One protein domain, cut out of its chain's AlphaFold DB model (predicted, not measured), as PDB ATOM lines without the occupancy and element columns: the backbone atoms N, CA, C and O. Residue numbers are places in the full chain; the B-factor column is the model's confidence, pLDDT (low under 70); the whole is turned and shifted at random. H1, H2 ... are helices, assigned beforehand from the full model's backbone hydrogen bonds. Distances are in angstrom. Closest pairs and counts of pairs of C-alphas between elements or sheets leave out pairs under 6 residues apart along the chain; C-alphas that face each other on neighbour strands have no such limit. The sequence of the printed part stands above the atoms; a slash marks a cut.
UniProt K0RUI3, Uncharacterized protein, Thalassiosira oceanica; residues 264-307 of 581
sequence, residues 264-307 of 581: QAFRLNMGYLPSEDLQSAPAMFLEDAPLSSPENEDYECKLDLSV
ATOM      1  N   GLN A 264      37.316 -19.595   3.456       64.19
ATOM      2  CA  GLN A 264      38.388 -20.263   2.722       64.19
ATOM      3  C   GLN A 264      39.593 -20.563   3.624       64.19
ATOM      4  O   GLN A 264      40.096 -21.685   3.591       64.19
ATOM      5  N   ALA A 265      40.010 -19.612   4.465       69.19
ATOM      6  CA  ALA A 265      41.054 -19.833   5.461       69.19
ATOM      7  C   ALA A 265      40.635 -20.898   6.486       69.19
ATOM      8  O   ALA A 265      41.404 -21.819   6.747       69.19
ATOM      9  N   PHE A 266      39.395 -20.853   6.991       71.69
ATOM     10  CA  PHE A 266      38.877 -21.893   7.888       71.69
ATOM     11  C   PHE A 266      38.911 -23.288   7.244       71.69
ATOM     12  O   PHE A 266      39.385 -24.238   7.859       71.69
ATOM     13  N   ARG A 267      38.494 -23.438   5.979       68.81
ATOM     14  CA  ARG A 267      38.554 -24.728   5.264       68.81
ATOM     15  C   ARG A 267      39.971 -25.245   5.079       68.81
ATOM     16  O   ARG A 267      40.184 -26.450   5.188       68.81
ATOM     17  N   LEU A 268      40.904 -24.358   4.737       69.56
ATOM     18  CA  LEU A 268      42.318 -24.713   4.622       69.56
ATOM     19  C   LEU A 268      42.867 -25.152   5.986       69.56
ATOM     20  O   LEU A 268      43.680 -26.069   6.044       69.56
ATOM     21  N   ASN A 269      42.346 -24.565   7.067       74.38
ATOM     22  CA  ASN A 269      42.749 -24.857   8.435       74.38
ATOM     23  C   ASN A 269      42.028 -26.060   9.065       74.38
ATOM     24  O   ASN A 269      42.563 -26.640  10.004       74.38
ATOM     25  N   MET A 270      40.875 -26.500   8.545       73.31
ATOM     26  CA  MET A 270      40.128 -27.641   9.099       73.31
ATOM     27  C   MET A 270      40.949 -28.931   9.153       73.31
ATOM     28  O   MET A 270      40.770 -29.725  10.068       73.31
ATOM     29  N   GLY A 271      41.866 -29.140   8.204       68.31
ATOM     30  CA  GLY A 271      42.766 -30.300   8.224       68.31
ATOM     31  C   GLY A 271      43.785 -30.283   9.369       68.31
ATOM     32  O   GLY A 271      44.421 -31.301   9.625       68.31
ATOM     33  N   TYR A 272      43.941 -29.142  10.039       74.19
ATOM     34  CA  TYR A 272      44.851 -28.935  11.163       74.19
ATOM     35  C   TYR A 272      44.121 -28.818  12.504       74.19
ATOM     36  O   TYR A 272      44.788 -28.729  13.535       74.19
ATOM     37  N   LEU A 273      42.782 -28.807  12.508       75.81
ATOM     38  CA  LEU A 273      42.022 -28.801  13.752       75.81
ATOM     39  C   LEU A 273      42.221 -30.137  14.487       75.81
ATOM     40  O   LEU A 273      42.174 -31.197  13.851       75.81
ATOM     41  N   PRO A 274      42.434 -30.109  15.812       80.44
ATOM     42  CA  PRO A 274      42.377 -31.299  16.647       80.44
ATOM     43  C   PRO A 274      41.085 -32.086  16.412       80.44
ATOM     44  O   PRO A 274      40.017 -31.517  16.185       80.44
ATOM     45  N   SER A 275      41.166 -33.414  16.517       80.31
ATOM     46  CA  SER A 275      40.004 -34.299  16.371       80.31
ATOM     47  C   SER A 275      38.849 -33.930  17.307       80.31
ATOM     48  O   SER A 275      37.693 -34.080  16.928       80.31
ATOM     49  N   GLU A 276      39.164 -33.444  18.507       84.12
ATOM     50  CA  GLU A 276      38.199 -33.017  19.528       84.12
ATOM     51  C   GLU A 276      37.395 -31.788  19.069       84.12
ATOM     52  O   GLU A 276      36.172 -31.771  19.188       84.12
ATOM     53  N   ASP A 277      38.057 -30.818  18.434       83.50
ATOM     54  CA  ASP A 277      37.416 -29.604  17.908       83.50
ATOM     55  C   ASP A 277      36.563 -29.900  16.669       83.50
ATOM     56  O   ASP A 277      35.534 -29.270  16.433       83.50
ATOM     57  N   LEU A 278      36.965 -30.885  15.860       81.31
ATOM     58  CA  LEU A 278      36.148 -31.338  14.734       81.31
ATOM     59  C   LEU A 278      34.888 -32.068  15.209       81.31
ATOM     60  O   LEU A 278      33.854 -31.947  14.563       81.31
ATOM     61  N   GLN A 279      34.938 -32.798  16.325       81.38
ATOM     62  CA  GLN A 279      33.764 -33.492  16.869       81.38
ATOM     63  C   GLN A 279      32.683 -32.530  17.376       81.38
ATOM     64  O   GLN A 279      31.502 -32.858  17.293       81.38
ATOM     65  N   SER A 280      33.071 -31.352  17.868       81.12
ATOM     66  CA  SER A 280      32.148 -30.298  18.304       81.12
ATOM     67  C   SER A 280      31.742 -29.338  17.180       81.12
ATOM     68  O   SER A 280      30.873 -28.485  17.376       81.12
ATOM     69  N   ALA A 281      32.338 -29.468  15.992       80.31
ATOM     70  CA  ALA A 281      32.042 -28.595  14.869       80.31
ATOM     71  C   ALA A 281      30.589 -28.780  14.381       80.31
ATOM     72  O   ALA A 281      30.116 -29.913  14.248       80.31
ATOM     73  N   PRO A 282      29.889 -27.687  14.023       79.94
ATOM     74  CA  PRO A 282      28.592 -27.753  13.361       79.94
ATOM     75  C   PRO A 282      28.566 -28.744  12.192       79.94
ATOM     76  O   PRO A 282      29.491 -28.790  11.377       79.94
ATOM     77  N   ALA A 283      27.470 -29.496  12.057       78.25
ATOM     78  CA  ALA A 283      27.341 -30.560  11.055       78.25
ATOM     79  C   ALA A 283      27.649 -30.094   9.616       78.25
ATOM     80  O   ALA A 283      28.274 -30.828   8.850       78.25
ATOM     81  N   MET A 284      27.296 -28.852   9.261       80.94
ATOM     82  CA  MET A 284      27.614 -28.279   7.944       80.94
ATOM     83  C   MET A 284      29.125 -28.216   7.653       80.94
ATOM     84  O   MET A 284      29.551 -28.351   6.507       80.94
ATOM     85  N   PHE A 285      29.958 -28.041   8.682       83.56
ATOM     86  CA  PHE A 285      31.412 -27.991   8.534       83.56
ATOM     87  C   PHE A 285      31.987 -29.384   8.300       83.56
ATOM     88  O   PHE A 285      32.834 -29.560   7.421       83.56
ATOM     89  N   LEU A 286      31.458 -30.390   9.003       87.12
ATOM     90  CA  LEU A 286      31.807 -31.794   8.783       87.12
ATOM     91  C   LEU A 286      31.511 -32.220   7.339       87.12
ATOM     92  O   LEU A 286      32.328 -32.875   6.687       87.12
ATOM     93  N   GLU A 287      30.382 -31.783   6.787       85.69
ATOM     94  CA  GLU A 287      30.009 -32.086   5.405       85.69
ATOM     95  C   GLU A 287      30.982 -31.507   4.375       85.69
ATOM     96  O   GLU A 287      31.243 -32.151   3.353       85.69
ATOM     97  N   ASP A 288      31.608 -30.364   4.656       85.31
ATOM     98  CA  ASP A 288      32.555 -29.715   3.749       85.31
ATOM     99  C   ASP A 288      34.026 -30.111   3.997       85.31
ATOM    100  O   ASP A 288      34.862 -29.892   3.103       85.31
ATOM    101  N   ALA A 289      34.336 -30.753   5.130       86.62
ATOM    102  CA  ALA A 289      35.689 -31.111   5.571       86.62
ATOM    103  C   ALA A 289      36.449 -32.016   4.574       86.62
ATOM    104  O   ALA A 289      35.976 -33.095   4.205       86.62
ATOM    105  N   PRO A 290      37.627 -31.621   4.065       84.25
ATOM    106  CA  PRO A 290      38.400 -32.482   3.174       84.25
ATOM    107  C   PRO A 290      38.944 -33.700   3.941       84.25
ATOM    108  O   PRO A 290      39.608 -33.537   4.955       84.25
ATOM    109  N   LEU A 291      38.695 -34.921   3.446       84.81
ATOM    110  CA  LEU A 291      39.292 -36.139   4.028       84.81
ATOM    111  C   LEU A 291      40.670 -36.472   3.447       84.81
ATOM    112  O   LEU A 291      41.439 -37.205   4.062       84.81
ATOM    113  N   SER A 292      40.990 -35.944   2.265       74.88
ATOM    114  CA  SER A 292      42.311 -36.057   1.651       74.88
ATOM    115  C   SER A 292      42.919 -34.675   1.446       74.88
ATOM    116  O   SER A 292      42.256 -33.786   0.904       74.88
ATOM    117  N   SER A 293      44.191 -34.517   1.821       62.50
ATOM    118  CA  SER A 293      44.986 -33.351   1.430       62.50
ATOM    119  C   SER A 293      45.090 -33.314  -0.101       62.50
ATOM    120  O   SER A 293      45.423 -34.338  -0.703       62.50
ATOM    121  N   PRO A 294      44.751 -32.193  -0.757       55.00
ATOM    122  CA  PRO A 294      44.571 -32.179  -2.201       55.00
ATOM    123  C   PRO A 294      45.870 -32.317  -3.010       55.00
ATOM    124  O   PRO A 294      45.763 -32.715  -4.167       55.00
ATOM    125  N   GLU A 295      47.061 -32.001  -2.478       55.78
ATOM    126  CA  GLU A 295      48.239 -31.807  -3.358       55.78
ATOM    127  C   GLU A 295      49.621 -32.202  -2.803       55.78
ATOM    128  O   GLU A 295      50.579 -32.183  -3.569       55.78
ATOM    129  N   ASN A 296      49.761 -32.626  -1.543       56.09
ATOM    130  CA  ASN A 296      51.067 -33.039  -1.006       56.09
ATOM    131  C   ASN A 296      51.016 -34.477  -0.488       56.09
ATOM    132  O   ASN A 296      50.653 -34.710   0.664       56.09
ATOM    133  N   GLU A 297      51.422 -35.433  -1.332       58.91
ATOM    134  CA  GLU A 297      51.676 -36.821  -0.904       58.91
ATOM    135  C   GLU A 297      52.766 -36.893   0.184       58.91
ATOM    136  O   GLU A 297      52.785 -37.832   0.974       58.91
ATOM    137  N   ASP A 298      53.617 -35.866   0.278       67.12
ATOM    138  CA  ASP A 298      54.790 -35.849   1.156       67.12
ATOM    139  C   ASP A 298      54.504 -35.401   2.603       67.12
ATOM    140  O   ASP A 298      55.347 -35.590   3.479       67.12
ATOM    141  N   TYR A 299      53.324 -34.835   2.891       59.94
ATOM    142  CA  TYR A 299      52.943 -34.406   4.243       59.94
ATOM    143  C   TYR A 299      51.593 -35.010   4.635       59.94
ATOM    144  O   TYR A 299      50.531 -34.415   4.456       59.94
ATOM    145  N   GLU A 300      51.651 -36.222   5.191       57.59
ATOM    146  CA  GLU A 300      50.509 -36.978   5.710       57.59
ATOM    147  C   GLU A 300      49.929 -36.359   6.998       57.59
ATOM    148  O   GLU A 300      49.922 -36.982   8.055       57.59
ATOM    149  N   CYS A 301      49.362 -35.154   6.934       59.22
ATOM    150  CA  CYS A 301      48.329 -34.768   7.902       59.22
ATOM    151  C   CYS A 301      47.027 -35.478   7.507       59.22
ATOM    152  O   CYS A 301      46.096 -34.882   6.969       59.22
ATOM    153  N   LYS A 302      47.009 -36.804   7.675       74.94
ATOM    154  CA  LYS A 302      45.789 -37.599   7.548       74.94
ATOM    155  C   LYS A 302      44.977 -37.362   8.815       74.94
ATOM    156  O   LYS A 302      45.481 -37.599   9.908       74.94
ATOM    157  N   LEU A 303      43.734 -36.903   8.656       83.44
ATOM    158  CA  LEU A 303      42.764 -36.871   9.752       83.44
ATOM    159  C   LEU A 303      42.717 -38.247  10.420       83.44
ATOM    160  O   LEU A 303      42.826 -39.267   9.727       83.44
ATOM    161  N   ASP A 304      42.532 -38.281  11.738       87.56
ATOM    162  CA  ASP A 304      42.379 -39.548  12.447       87.56
ATOM    163  C   ASP A 304      41.218 -40.362  11.851       87.56
ATOM    164  O   ASP A 304      40.207 -39.814  11.403       87.56
ATOM    165  N   LEU A 305      41.362 -41.687  11.829       88.44
ATOM    166  CA  LEU A 305      40.379 -42.590  11.239       88.44
ATOM    167  C   LEU A 305      39.007 -42.439  11.913       88.44
ATOM    168  O   LEU A 305      37.987 -42.531  11.234       88.44
ATOM    169  N   SER A 306      38.978 -42.154  13.219       89.44
ATOM    170  CA  SER A 306      37.740 -41.880  13.957       89.44
ATOM    171  C   SER A 306      36.992 -40.663  13.391       89.44
ATOM    172  O   SER A 306      35.800 -40.750  13.101       89.44
ATOM    173  N   VAL A 307      37.707 -39.567  13.126       88.69
ATOM    174  CA  VAL A 307      37.168 -38.326  12.550       88.69
ATOM    175  C   VAL A 307      36.749 -38.530  11.100       88.69
ATOM    176  O   VAL A 307      35.686 -38.065  10.691       88.69
TER     177      VAL A 307
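Overview. This is residues 264 to 307 of the 581 residues of an uncharacterized protein of Thalassiosira oceanica (UniProt K0RUI3). Three short helices, H1, H2 and H3, have their centres at the corners of a triangle, with few contacts between them. After H3 a long stretch with no named element, residues 289 to 307, runs out from the helices and folds back toward H2; its residues 294 to 299 stick out free, and its last three residues, 305 to 307, are helix in a run too short to bear a name. The printed part has 44 residues, with three named helices in the order H1, H2, H3 and no named strand; the class is all helix, though under half of the residues, 18 of 44, are in named elements. The whole is compact, with a radius of gyration of the C-alphas of 10.3 A, and spans 30 by 23 by 14 A.

Arrangement. H1, residues 264 to 270, is close to H3, residues 283 to 288, but not clearly touching: their closest C-alphas, of Arg 267 and Asp 288, are 7.9 A apart. The lines of H1 and H3 are about perpendicular, at 76 degrees. H2, residues 275 to 279, is close to H1 but not clearly touching, with the closest C-alphas, of Met 270 and Leu 278, 7.8 A apart. H2 and H3 are also close but not clearly touching; the closest C-alphas are those of Leu 278 and Leu 286, at 7.4 A. In H1, H2 and H3 every O i to N i+4 pair is within hydrogen-bond range.

Along the chain. H1, the longest helix with 7 residues, begins at C-alpha 264 (38.388, -20.263, 2.722) and measures 9.9 A. H2 measures 6.3 A. H3 measures 9.0 A and ends at C-alpha 288 (32.555, -29.715, 3.749).

Size, cuts and confidence. The two C-alphas farthest apart, of Pro 282 and Asp 298, are 30.0 A apart. The printed part has no cut, and the links H1 to H2 and H2 to H3 are tight. The mean pLDDT of the printed part is 75.4; residues 264 to 265, 267 to 268, 271 and 293 to 301 are under 70.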